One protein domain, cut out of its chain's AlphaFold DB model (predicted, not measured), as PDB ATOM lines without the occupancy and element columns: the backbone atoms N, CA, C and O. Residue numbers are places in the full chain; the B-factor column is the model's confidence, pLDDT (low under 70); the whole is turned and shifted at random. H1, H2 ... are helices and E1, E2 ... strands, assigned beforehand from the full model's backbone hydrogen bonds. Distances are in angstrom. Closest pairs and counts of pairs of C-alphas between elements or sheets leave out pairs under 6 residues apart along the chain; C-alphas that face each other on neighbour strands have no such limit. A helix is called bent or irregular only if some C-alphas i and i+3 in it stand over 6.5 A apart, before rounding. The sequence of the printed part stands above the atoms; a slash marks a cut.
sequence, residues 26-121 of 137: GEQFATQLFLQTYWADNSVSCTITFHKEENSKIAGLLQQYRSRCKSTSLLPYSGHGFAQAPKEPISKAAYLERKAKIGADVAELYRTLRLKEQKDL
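AT A GLANCE: This is residues 26 to 121 of the 137 residues of the protein "Ribonucleotide reductase of class II" of Sporolactobacillus inulinus (UniProt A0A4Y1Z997). A small body of two short parallel strands, E1 and E2, and two helices, H1 and H2, has a long arm sticking out from it, in which H3 and H4 stand free one after the other. The arm makes much of the length, and the whole is extended, with a radius of gyration of the C-alphas of 22.5 A and spans of 66 by 33 by 23 A. The printed part has 96 residues, with four named helices and two named strands in the order H1, E1, H2, E2, H3, H4; the class is mostly helix.

IN THESE COORDINATES: E1 is residues 47 to 50, 9.8 A long, and E2 is residues 73 to 76, 10.4 A long. H1, residues 26 to 38, begins at C-alpha 26 (235.079, 205.030, 195.104) and measures 18.3 A. H2, residues 52 to 65, measures 20.8 A and is irregular: C-alphas 53 and 56 are 7.1 A apart. H3 is residues 92 to 100, 12.4 A. H4, residues 106 to 120, measures 21.1 A and ends at C-alpha 120 (209.909, 217.392, 141.761).

HOW THE PARTS SIT: E1 and E2 are parallel neighbours at 33 degrees, with N 48 and O 73 at 2.9 A and N 75 and O 48 at 2.9 A, within hydrogen-bond range. E1, H2 and E2 form a strand-helix-strand unit, two parallel neighbour strands with a helix between them along the chain, and its crossover is right-handed. H1 and H2 touch at a shallow tilt of 27 degrees, the same way; their closest C-alphas, of Gly 26 and Leu 61, are 7.0 A apart. The closest C-alphas of H1 and E1, of Gln 28 and Ile 48, are 6.2 A apart. H3 and H4 are apart. Every O i to N i+4 pair is within hydrogen-bond range in H1 and H3, against 5 of 10 in H2 and 10 of 11 in H4.

THE WHOLE: The C-alphas of Gln 64 and Asp 120, the two farthest apart, are 67.1 A from each other. Residues 81 to 87 and 90 to 121 stand free; the body without them spans 34 by 27 by 15 A. The printed part has no cut, and the link from E2 to H3, 15 residues, is long. Residues 79, 81 and 116 to 121 have pLDDT under 70.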
ATOM      1  N   GLY A  26     235.504 204.555 193.785       96.69
ATOM      2  CA  GLY A  26     235.079 205.030 195.104       96.69
ATOM      3  C   GLY A  26     234.268 206.324 195.035       96.69
ATOM      4  O   GLY A  26     233.253 206.452 195.719       96.69
ATOM      5  N   GLU A  27     234.682 207.256 194.177       96.88
ATOM      6  CA  GLU A  27     233.968 208.513 193.943       96.88
ATOM      7  C   GLU A  27     232.626 208.281 193.239       96.88
ATOM      8  O   GLU A  27     231.621 208.895 193.608       96.88
ATOM      9  N   GLN A  28     232.567 207.335 192.298       97.38
ATOM     10  CA  GLN A  28     231.310 206.941 191.653       97.38
ATOM     11  C   GLN A  28     230.303 206.383 192.675       97.38
ATOM     12  O   GLN A  28     229.153 206.825 192.710       97.38
ATOM     13  N   PHE A  29     230.739 205.485 193.570       97.25
ATOM     14  CA  PHE A  29     229.897 204.983 194.666       97.25
ATOM     15  C   PHE A  29     229.433 206.100 195.608       97.25
ATOM     16  O   PHE A  29     228.253 206.167 195.960       97.25
ATOM     17  N   ALA A  30     230.349 206.985 196.014       97.12
ATOM     18  CA  ALA A  30     230.025 208.102 196.896       97.12
ATOM     19  C   ALA A  30     228.986 209.039 196.258       97.12
ATOM     20  O   ALA A  30     228.052 209.469 196.932       97.12
ATOM     21  N   THR A  31     229.098 209.289 194.952       97.00
ATOM     22  CA  THR A  31     228.163 210.127 194.191       97.00
ATOM     23  C   THR A  31     226.784 209.477 194.071       97.00
ATOM     24  O   THR A  31     225.773 210.137 194.326       97.00
ATOM     25  N   GLN A  32     226.718 208.174 193.758       97.25
ATOM     26  CA  GLN A  32     225.448 207.437 193.738       97.25
ATOM     27  C   GLN A  32     224.753 207.528 195.101       97.25
ATOM     28  O   GLN A  32     223.553 207.805 195.187       97.25
ATOM     29  N   LEU A  33     225.513 207.333 196.180       95.75
ATOM     30  CA  LEU A  33     224.972 207.360 197.528       95.75
ATOM     31  C   LEU A  33     224.568 208.768 197.983       95.75
ATOM     32  O   LEU A  33     223.577 208.920 198.699       95.75
ATOM     33  N   PHE A  34     225.305 209.795 197.573       97.50
ATOM     34  CA  PHE A  34     224.940 211.182 197.834       97.50
ATOM     35  C   PHE A  34     223.533 211.474 197.297       97.50
ATOM     36  O   PHE A  34     222.658 211.902 198.052       97.50
ATOM     37  N   LEU A  35     223.274 211.123 196.033       97.44
ATOM     38  CA  LEU A  35     221.946 211.263 195.431       97.44
ATOM     39  C   LEU A  35     220.906 210.382 196.131       97.44
ATOM     40  O   LEU A  35     219.798 210.835 196.402       97.44
ATOM     41  N   GLN A  36     221.265 209.147 196.484       96.62
ATOM     42  CA  GLN A  36     220.361 208.228 197.175       96.62
ATOM     43  C   GLN A  36     219.954 208.723 198.570       96.62
ATOM     44  O   GLN A  36     218.872 208.383 199.038       96.62
ATOM     45  N   THR A  37     220.816 209.493 199.237       96.06
ATOM     46  CA  THR A  37     220.588 209.972 200.607       96.06
ATOM     47  C   THR A  37     219.783 211.266 200.631       96.06
ATOM     48  O   THR A  37     218.910 211.419 201.480       96.06
ATOM     49  N   TYR A  38     220.090 212.206 199.734       97.25
ATOM     50  CA  TYR A  38     219.593 213.582 199.840       97.25
ATOM     51  C   TYR A  38     218.600 213.982 198.747       97.25
ATOM     52  O   TYR A  38     218.016 215.058 198.838       97.25
ATOM     53  N   TRP A  39     218.417 213.151 197.719       97.38
ATOM     54  CA  TRP A  39     217.571 213.489 196.574       97.38
ATOM     55  C   TRP A  39     216.537 212.411 196.250       97.38
ATOM     56  O   TRP A  39     215.359 212.716 196.099       97.38
ATOM     57  N   ALA A  40     216.963 211.154 196.128       96.50
ATOM     58  CA  ALA A  40     216.114 210.086 195.617       96.50
ATOM     59  C   ALA A  40     215.382 209.331 196.738       96.50
ATOM     60  O   ALA A  40     215.991 208.614 197.533       96.50
ATOM     61  N   ASP A  41     214.054 209.416 196.728       95.94
ATOM     62  CA  ASP A  41     213.155 208.595 197.547       95.94
ATOM     63  C   ASP A  41     213.040 207.146 197.037       95.94
ATOM     64  O   ASP A  41     212.853 206.219 197.824       95.94
ATOM     65  N   ASN A  42     213.227 206.936 195.733       95.31
ATOM     66  CA  ASN A  42     213.317 205.648 195.049       95.31
ATOM     67  C   ASN A  42     214.784 205.183 194.984       95.31
ATOM     68  O   ASN A  42     215.527 205.389 195.945       95.31
ATOM     69  N   SER A  43     215.200 204.531 193.897       95.69
ATOM     70  CA  SER A  43     216.579 204.088 193.660       95.69
ATOM     71  C   SER A  43     217.317 205.014 192.693       95.69
ATOM     72  O   SER A  43     216.710 205.611 191.806       95.69
ATOM     73  N   VAL A  44     218.644 205.085 192.816       97.38
ATOM     74  CA  VAL A  44     219.509 205.805 191.867       97.38
ATOM     75  C   VAL A  44     220.057 204.841 190.816       97.38
ATOM     76  O   VAL A  44     220.872 203.973 191.135       97.38
ATOM     77  N   SER A  45     219.625 205.009 189.564       96.81
ATOM     78  CA  SER A  45     220.142 204.245 188.423       96.81
ATOM     79  C   SER A  45     221.442 204.859 187.909       96.81
ATOM     80  O   SER A  45     221.452 205.981 187.401       96.81
ATOM     81  N   CYS A  46     222.540 204.119 188.035       94.88
ATOM     82  CA  CYS A  46     223.804 204.428 187.382       94.88
ATOM     83  C   CYS A  46     224.618 203.147 187.171       94.88
ATOM     84  O   CYS A  46     224.556 202.221 187.982       94.88
ATOM     85  N   THR A  47     225.410 203.118 186.103       96.06
ATOM     86  CA  THR A  47     226.437 202.094 185.905       96.06
ATOM     87  C   THR A  47     227.754 202.625 186.451       96.06
ATOM     88  O   THR A  47     228.259 203.627 185.951       96.06
ATOM     89  N   ILE A  48     228.294 201.956 187.466       95.50
ATOM     90  CA  ILE A  48     229.621 202.244 188.006       95.50
ATOM     91  C   ILE A  48     230.649 201.486 187.166       95.50
ATOM     92  O   ILE A  48     230.606 200.255 187.084       95.50
ATOM     93  N   THR A  49     231.571 202.208 186.539       95.06
ATOM     94  CA  THR A  49     232.673 201.613 185.776       95.06
ATOM     95  C   THR A  49     233.942 201.531 186.606       95.06
ATOM     96  O   THR A  49     234.189 202.397 187.440       95.06
ATOM     97  N   PHE A  50     234.756 200.501 186.393       94.19
ATOM     98  CA  PHE A  50     235.995 200.314 187.150       94.19
ATOM     99  C   PHE A  50     237.100 199.716 186.289       94.19
ATOM    100  O   PHE A  50     236.843 198.842 185.456       94.19
ATOM    101  N   HIS A  51     238.333 200.161 186.515       93.12
ATOM    102  CA  HIS A  51     239.503 199.553 185.882       93.12
ATOM    103  C   HIS A  51     239.940 198.290 186.628       93.12
ATOM    104  O   HIS A  51     239.576 198.062 187.784       93.12
ATOM    105  N   LYS A  52     240.738 197.442 185.972       93.12
ATOM    106  CA  LYS A  52     241.138 196.125 186.502       93.12
ATOM    107  C   LYS A  52     241.848 196.227 187.859       93.12
ATOM    108  O   LYS A  52     241.673 195.363 188.718       93.12
ATOM    109  N   GLU A  53     242.636 197.273 188.060       94.19
ATOM    110  CA  GLU A  53     243.353 197.590 189.296       94.19
ATOM    111  C   GLU A  53     242.429 197.980 190.459       94.19
ATOM    112  O   GLU A  53     242.821 197.886 191.621       94.19
ATOM    113  N   GLU A  54     241.187 198.376 190.174       95.38
ATOM    114  CA  GLU A  54     240.198 198.752 191.183       95.38
ATOM    115  C   GLU A  54     239.329 197.571 191.640       95.38
ATOM    116  O   GLU A  54     238.596 197.704 192.622       95.38
ATOM    117  N   ASN A  55     239.454 196.397 191.005       94.62
ATOM    118  CA  ASN A  55     238.670 195.195 191.319       94.62
ATOM    119  C   ASN A  55     238.687 194.834 192.808       94.62
ATOM    120  O   ASN A  55     237.660 194.471 193.381       94.62
ATOM    121  N   SER A  56     239.851 194.949 193.450       96.69
ATOM    122  CA  SER A  56     240.026 194.613 194.867       96.69
ATOM    123  C   SER A  56     239.221 195.517 195.808       96.69
ATOM    124  O   SER A  56     238.922 195.116 196.931       96.69
ATOM    125  N   LYS A  57     238.816 196.713 195.358       97.44
ATOM    126  CA  LYS A  57     238.044 197.681 196.153       97.44
ATOM    127  C   LYS A  57     236.544 197.376 196.170       97.44
ATOM    128  O   LYS A  57     235.858 197.812 197.092       97.44
ATOM    129  N   ILE A  58     236.033 196.629 195.186       97.00
ATOM    130  CA  ILE A  58     234.589 196.423 194.966       97.00
ATOM    131  C   ILE A  58     233.903 195.851 196.209       97.00
ATOM    132  O   ILE A  58     232.921 196.415 196.685       97.00
ATOM    133  N   ALA A  59     234.435 194.760 196.767       97.44
ATOM    134  CA  ALA A  59     233.832 194.100 197.924       97.44
ATOM    135  C   ALA A  59     233.762 195.032 199.148       97.44
ATOM    136  O   ALA A  59     232.740 195.084 199.831       97.44
ATOM    137  N   GLY A  60     234.823 195.810 199.386       97.88
ATOM    138  CA  GLY A  60     234.871 196.789 200.470       97.88
ATOM    139  C   GLY A  60     233.836 197.900 200.300       97.88
ATOM    140  O   GLY A  60     233.125 198.221 201.249       97.88
ATOM    141  N   LEU A  61     233.692 198.436 199.085       97.56
ATOM    142  CA  LEU A  61     232.735 199.506 198.782       97.56
ATOM    143  C   LEU A  61     231.281 199.032 198.890       97.56
ATOM    144  O   LEU A  61     230.454 199.713 199.496       97.56
ATOM    145  N   LEU A  62     230.973 197.837 198.377       96.81
ATOM    146  CA  LEU A  62     229.649 197.230 198.535       96.81
ATOM    147  C   LEU A  62     229.311 197.032 200.015       96.81
ATOM    148  O   LEU A  62     228.229 197.410 200.460       96.81
ATOM    149  N   GLN A  63     230.253 196.501 200.796       97.25
ATOM    150  CA  GLN A  63     230.071 196.293 202.229       97.25
ATOM    151  C   GLN A  63     229.890 197.618 202.986       97.25
ATOM    152  O   GLN A  63     229.037 197.705 203.872       97.25
ATOM    153  N   GLN A  64     230.658 198.648 202.631       96.56
ATOM    154  CA  GLN A  64     230.581 199.979 203.230       96.56
ATOM    155  C   GLN A  64     229.215 200.637 202.989       96.56
ATOM    156  O   GLN A  64     228.656 201.242 203.903       96.56
ATOM    157  N   TYR A  65     228.660 200.507 201.781       95.31
ATOM    158  CA  TYR A  65     227.449 201.226 201.369       95.31
ATOM    159  C   TYR A  65     226.156 200.396 201.401       95.31
ATOM    160  O   TYR A  65     225.080 200.926 201.108       95.31
ATOM    161  N   ARG A  66     226.224 199.128 201.830       94.44
ATOM    162  CA  ARG A  66     225.107 198.161 201.841       94.44
ATOM    163  C   ARG A  66     223.814 198.637 202.507       94.44
ATOM    164  O   ARG A  66     222.743 198.202 202.121       94.44
ATOM    165  N   SER A  67     223.897 199.490 203.530       92.69
ATOM    166  CA  SER A  67     222.718 199.921 204.298       92.69
ATOM    167  C   SER A  67     221.931 201.041 203.628       92.69
ATOM    168  O   SER A  67     220.798 201.306 204.020       92.69
ATOM    169  N   ARG A  68     222.529 201.723 202.648       90.94
ATOM    170  CA  ARG A  68     221.930 202.892 201.997       90.94
ATOM    171  C   ARG A  68     221.771 202.720 200.490       90.94
ATOM    172  O   ARG A  68     220.920 203.368 199.893       90.94
ATOM    173  N   CYS A  69     222.574 201.860 199.868       92.38
ATOM    174  CA  CYS A  69     222.456 201.546 198.452       92.38
ATOM    175  C   CYS A  69     221.280 200.585 198.213       92.38
ATOM    176  O   CYS A  69     221.321 199.439 198.652       92.38
ATOM    177  N   LYS A  70     220.235 201.044 197.513       95.56
ATOM    178  CA  LYS A  70     219.060 200.213 197.181       95.56
ATOM    179  C   LYS A  70     219.299 199.285 195.993       95.56
ATOM    180  O   LYS A  70     218.766 198.183 195.943       95.56
ATOM    181  N   SER A  71     220.088 199.743 195.030       95.06
ATOM    182  CA  SER A  71     220.467 198.994 193.836       95.06
ATOM    183  C   SER A  71     221.785 199.534 193.302       95.06
ATOM    184  O   SER A  71     222.001 200.745 193.316       95.06
ATOM    185  N   THR A  72     222.641 198.669 192.772       95.62
ATOM    186  CA  THR A  72     223.866 199.091 192.089       95.62
ATOM    187  C   THR A  72     224.162 198.166 190.916       95.62
ATOM    188  O   THR A  72     223.810 196.987 190.941       95.62
ATOM    189  N   SER A  73     224.771 198.720 189.872       97.12
ATOM    190  CA  SER A  73     225.204 198.001 188.679       97.12
ATOM    191  C   SER A  73     226.644 198.395 188.397       97.12
ATOM    192  O   SER A  73     226.958 199.584 188.327       97.12
ATOM    193  N   LEU A  74     227.517 197.399 188.273       96.12
ATOM    194  CA  LEU A  74     228.930 197.602 188.000       96.12
ATOM    195  C   LEU A  74     229.277 196.969 186.653       96.12
ATOM    196  O   LEU A  74     228.831 195.859 186.357       96.12
ATOM    197  N   LEU A  75     230.097 197.655 185.864       94.19
ATOM    198  CA  LEU A  75     230.593 197.166 184.583       94.19
ATOM    199  C   LEU A  75     232.112 197.378 184.514       94.19
ATOM    200  O   LEU A  75     232.560 198.509 184.706       94.19
ATOM    201  N   PRO A  76     232.922 196.342 184.232       90.44
ATOM    202  CA  PRO A  76     234.344 196.542 183.993       90.44
ATOM    203  C   PRO A  76     234.542 197.549 182.862       90.44
ATOM    204  O   PRO A  76     233.939 197.420 181.794       90.44
ATOM    205  N   TYR A  77     235.394 198.542 183.086       84.56
ATOM    206  CA  TYR A  77     235.789 199.449 182.028       84.56
ATOM    207  C   TYR A  77     236.685 198.688 181.049       84.56
ATOM    208  O   TYR A  77     237.842 198.375 181.327       84.56
ATOM    209  N   SER A  78     236.135 198.357 179.889       71.75
ATOM    210  CA  SER A  78     236.899 197.909 178.734       71.75
ATOM    211  C   SER A  78     236.965 199.068 177.748       71.75
ATOM    212  O   SER A  78     235.929 199.648 177.419       71.75
ATOM    213  N   GLY A  79     238.162 199.402 177.258       69.00
ATOM    214  CA  GLY A  79     238.305 200.364 176.162       69.00
ATOM    215  C   GLY A  79     237.427 199.996 174.958       69.00
ATOM    216  O   GLY A  79     236.917 198.880 174.856       69.00
ATOM    217  N   HIS A  80     237.249 200.935 174.026       71.25
ATOM    218  CA  HIS A  80     236.253 200.766 172.972       71.25
ATOM    219  C   HIS A  80     236.519 199.581 172.042       71.25
ATOM    220  O   HIS A  80     235.556 199.112 171.472       71.25
ATOM    221  N   GLY A  81     237.754 199.083 171.878       69.00
ATOM    222  CA  GLY A  81     238.078 197.805 171.205       69.00
ATOM    223  C   GLY A  81     237.667 197.658 169.727       69.00
ATOM    224  O   GLY A  81     238.110 196.737 169.048       69.00
ATOM    225  N   PHE A  82     236.844 198.569 169.216       79.81
ATOM    226  CA  PHE A  82     236.300 198.601 167.873       79.81
ATOM    227  C   PHE A  82     237.113 199.565 167.016       79.81
ATOM    228  O   PHE A  82     237.471 200.653 167.470       79.81
ATOM    229  N   ALA A  83     237.321 199.192 165.751       84.06
ATOM    230  CA  ALA A  83     237.906 200.074 164.742       84.06
ATOM    231  C   ALA A  83     237.043 201.324 164.483       84.06
ATOM    232  O   ALA A  83     237.559 202.357 164.079       84.06
ATOM    233  N   GLN A  84     235.732 201.226 164.717       86.38
ATOM    234  CA  GLN A  84     234.764 202.315 164.581       86.38
ATOM    235  C   GLN A  84     233.954 202.421 165.871       86.38
ATOM    236  O   GLN A  84     232.791 202.021 165.942       86.38
ATOM    237  N   ALA A  85     234.611 202.888 166.930       88.00
ATOM    238  CA  ALA A  85     233.957 203.094 168.208       88.00
ATOM    239  C   ALA A  85     232.871 204.176 168.095       88.00
ATOM    240  O   ALA A  85     233.131 205.243 167.543       88.00
ATOM    241  N   PRO A  86     231.674 203.965 168.671       88.50
ATOM    242  CA  PRO A  86     230.617 204.975 168.636       88.50
ATOM    243  C   PRO A  86     230.986 206.247 169.414       88.50
ATOM    244  O   PRO A  86     230.426 207.312 169.161       88.50
ATOM    245  N   LYS A  87     231.913 206.149 170.375       88.31
ATOM    246  CA  LYS A  87     232.496 207.282 171.098       88.31
ATOM    247  C   LYS A  87     234.008 207.118 171.134       88.31
ATOM    248  O   LYS A  87     234.506 206.126 171.660       88.31
ATOM    249  N   GLU A  88     234.708 208.113 170.611       89.19
ATOM    250  CA  GLU A  88     236.167 208.189 170.593       89.19
ATOM    251  C   GLU A  88     236.616 209.419 171.399       89.19
ATOM    252  O   GLU A  88     236.114 210.522 171.151       89.19
ATOM    253  N   PRO A  89     237.527 209.271 172.376       89.50
ATOM    254  CA  PRO A  89     238.105 210.414 173.067       89.50
ATOM    255  C   PRO A  89     239.044 211.176 172.123       89.50
ATOM    256  O   PRO A  89     239.971 210.605 171.555       89.50
ATOM    257  N   ILE A  90     238.833 212.487 171.986       92.38
ATOM    258  CA  ILE A  90     239.649 213.362 171.135       92.38
ATOM    259  C   ILE A  90     240.213 214.538 171.930       92.38
ATOM    260  O   ILE A  90     239.621 214.999 172.907       92.38
ATOM    261  N   SER A  91     241.360 215.058 171.492       93.81
ATOM    262  CA  SER A  91     241.956 216.250 172.095       93.81
ATOM    263  C   SER A  91     241.156 217.513 171.759       93.81
ATOM    264  O   SER A  91     240.442 217.580 170.754       93.81
ATOM    265  N   LYS A  92     241.329 218.571 172.562       94.12
ATOM    266  CA  LYS A  92     240.736 219.891 172.284       94.12
ATOM    267  C   LYS A  92     241.137 220.422 170.903       94.12
ATOM    268  O   LYS A  92     240.297 220.976 170.204       94.12
ATOM    269  N   ALA A  93     242.394 220.223 170.501       96.50
ATOM    270  CA  ALA A  93     242.882 220.629 169.186       96.50
ATOM    271  C   ALA A  93     242.168 219.869 168.056       96.50
ATOM    272  O   ALA A  93     241.645 220.497 167.137       96.50
ATOM    273  N   ALA A  94     242.055 218.541 168.173       96.19
ATOM    274  CA  ALA A  94     241.345 217.713 167.198       96.19
ATOM    275  C   ALA A  94     239.854 218.079 167.106       96.19
ATOM    276  O   ALA A  94     239.298 218.151 166.012       96.19
ATOM    277  N   TYR A  95     239.206 218.377 168.240       96.50
ATOM    278  CA  TYR A  95     237.831 218.880 168.259       96.50
ATOM    279  C   TYR A  95     237.689 220.182 167.462       96.50
ATOM    280  O   TYR A  95     236.780 220.297 166.642       96.50
ATOM    281  N   LEU A  96     238.583 221.155 167.681       96.62
ATOM    282  CA  LEU A  96     238.543 222.444 166.983       96.62
ATOM    283  C   LEU A  96     238.763 222.282 165.474       96.62
ATOM    284  O   LEU A  96     238.040 222.893 164.690       96.62
ATOM    285  N   GLU A  97     239.696 221.420 165.072       97.19
ATOM    286  CA  GLU A  97     239.953 221.112 163.663       97.19
ATOM    287  C   GLU A  97     238.734 220.461 162.988       97.19
ATOM    288  O   GLU A  97     238.301 220.908 161.926       97.19
ATOM    289  N   ARG A  98     238.142 219.426 163.605       96.12
ATOM    290  CA  ARG A  98     236.958 218.737 163.061       96.12
ATOM    291  C   ARG A  98     235.745 219.668 163.017       96.12
ATOM    292  O   ARG A  98     235.029 219.684 162.022       96.12
ATOM    293  N   LYS A  99     235.543 220.488 164.053       95.44
ATOM    294  CA  LYS A  99     234.454 221.473 164.106       95.44
ATOM    295  C   LYS A  99     234.562 222.510 162.990       95.44
ATOM    296  O   LYS A  99     233.545 222.846 162.400       95.44
ATOM    297  N   ALA A 100     235.767 222.987 162.677       96.12
ATOM    298  CA  ALA A 100     235.973 223.974 161.616       96.12
ATOM    299  C   ALA A 100     235.564 223.460 160.221       96.12
ATOM    300  O   ALA A 100     235.233 224.259 159.350       96.12
ATOM    301  N   LYS A 101     235.545 222.136 160.015       96.00
ATOM    302  CA  LYS A 101     235.103 221.499 158.763       96.00
ATOM    303  C   LYS A 101     233.573 221.438 158.631       96.00
ATOM    304  O   LYS A 101     233.073 221.180 157.540       96.00
ATOM    305  N   ILE A 102     232.826 221.663 159.715       94.44
ATOM    306  CA  ILE A 102     231.358 221.607 159.738       94.44
ATOM    307  C   ILE A 102     230.812 223.025 159.564       94.44
ATOM    308  O   ILE A 102     230.772 223.807 160.511       94.44
ATOM    309  N   GLY A 103     230.413 223.355 158.335       92.38
ATOM    310  CA  GLY A 103     229.987 224.710 157.956       92.38
ATOM    311  C   GLY A 103     228.479 224.926 157.816       92.38
ATOM    312  O   GLY A 103     228.070 226.040 157.504       92.38
ATOM    313  N   ALA A 104     227.652 223.896 158.000       90.56
ATOM    314  CA  ALA A 104     226.213 223.982 157.762       90.56
ATOM    315  C   ALA A 104     225.405 223.290 158.862       90.56
ATOM    316  O   ALA A 104     225.841 222.288 159.435       90.56
ATOM    317  N   ASP A 105     224.205 223.811 159.109       93.12
ATOM    318  CA  ASP A 105     223.199 223.146 159.925       93.12
ATOM    319  C   ASP A 105     222.495 222.066 159.088       93.12
ATOM    320  O   ASP A 105     221.867 222.341 158.060       93.12
ATOM    321  N   VAL A 106     222.622 220.811 159.522       92.69
ATOM    322  CA  VAL A 106     222.055 219.663 158.804       92.69
ATOM    323  C   VAL A 106     220.525 219.683 158.785       92.69
ATOM    324  O   VAL A 106     219.936 219.255 157.795       92.69
ATOM    325  N   ALA A 107     219.867 220.196 159.828       91.81
ATOM    326  CA  ALA A 107     218.412 220.275 159.890       91.81
ATOM    327  C   ALA A 107     217.878 221.324 158.907       91.81
ATOM    328  O   ALA A 107     216.888 221.073 158.214       91.81
ATOM    329  N   GLU A 108     218.555 222.469 158.779       91.94
ATOM    330  CA  GLU A 108     218.199 223.489 157.786       91.94
ATOM    331  C   GLU A 108     218.422 223.000 156.349       91.94
ATOM    332  O   GLU A 108     217.543 223.154 155.487       91.94
ATOM    333  N   LEU A 109     219.574 222.373 156.093       90.00
ATOM    334  CA  LEU A 109     219.891 221.809 154.786       90.00
ATOM    335  C   LEU A 109     218.872 220.733 154.400       90.00
ATOM    336  O   LEU A 109     218.318 220.778 153.302       90.00
ATOM    337  N   TYR A 110     218.568 219.815 155.320       89.19
ATOM    338  CA  TYR A 110     217.598 218.749 155.095       89.19
ATOM    339  C   TYR A 110     216.200 219.302 154.804       89.19
ATOM    340  O   TYR A 110     215.548 218.862 153.860       89.19
ATOM    341  N   ARG A 111     215.756 220.324 155.544       90.50
ATOM    342  CA  ARG A 111     214.484 221.008 155.270       90.50
ATOM    343  C   ARG A 111     214.455 221.594 153.857       90.50
ATOM    344  O   ARG A 111     213.452 221.460 153.164       90.50
ATOM    345  N   THR A 112     215.546 222.219 153.424       87.56
ATOM    346  CA  THR A 112     215.648 222.822 152.086       87.56
ATOM    347  C   THR A 112     215.650 221.767 150.981       87.56
ATOM    348  O   THR A 112     214.975 221.946 149.970       87.56
ATOM    349  N   LEU A 113     216.382 220.667 151.170       86.38
ATOM    350  CA  LEU A 113     216.418 219.545 150.227       86.38
ATOM    351  C   LEU A 113     215.049 218.873 150.111       86.38
ATOM    352  O   LEU A 113     214.559 218.695 149.002       86.38
ATOM    353  N   ARG A 114     214.378 218.619 151.239       80.75
ATOM    354  CA  ARG A 114     213.029 218.045 151.259       80.75
ATOM    355  C   ARG A 114     212.013 218.919 150.522       80.75
ATOM    356  O   ARG A 114     211.192 218.403 149.777       80.75
ATOM    357  N   LEU A 115     212.067 220.242 150.702       72.50
ATOM    358  CA  LEU A 115     211.193 221.179 149.982       72.50
ATOM    359  C   LEU A 115     211.457 221.198 148.466       72.50
ATOM    360  O   LEU A 115     210.550 221.518 147.702       72.50
ATOM    361  N   LYS A 116     212.685 220.885 148.032       67.12
ATOM    362  CA  LYS A 116     213.027 220.734 146.611       67.12
ATOM    363  C   LYS A 116     212.530 219.398 146.056       67.12
ATOM    364  O   LYS A 116     211.855 219.413 145.040       67.12
ATOM    365  N   GLU A 117     212.737 218.289 146.767       60.66
ATOM    366  CA  GLU A 117     212.196 216.974 146.373       60.66
ATOM    367  C   GLU A 117     210.665 216.978 146.267       60.66
ATOM    368  O   GLU A 117     210.094 216.354 145.381       60.66
ATOM    369  N   GLN A 118     209.980 217.727 147.135       55.69
ATOM    370  CA  GLN A 118     208.524 217.857 147.082       55.69
ATOM    371  C   GLN A 118     208.028 218.688 145.883       55.69
ATOM    372  O   GLN A 118     206.862 218.570 145.525       55.69
ATOM    373  N   LYS A 119     208.886 219.518 145.268       53.97
ATOM    374  CA  LYS A 119     208.584 220.223 144.008       53.97
ATOM    375  C   LYS A 119     208.793 219.348 142.773       53.97
ATOM    376  O   LYS A 119     208.133 219.598 141.774       53.97
ATOM    377  N   ASP A 120     209.669 218.349 142.852       51.06
ATOM    378  CA  ASP A 120     209.909 217.392 141.761       51.06
ATOM    379  C   ASP A 120     208.840 216.278 141.710       51.06
ATOM    380  O   ASP A 120     208.767 215.517 140.748       51.06
ATOM    381  N   LEU A 121     207.969 216.202 142.723       49.12
ATOM    382  CA  LEU A 121     206.708 215.462 142.682       49.12
ATOM    383  C   LEU A 121     205.608 216.380 142.129       49.12
ATOM    384  O   LEU A 121     204.809 216.935 142.887       49.12
TER     385      LEU A 121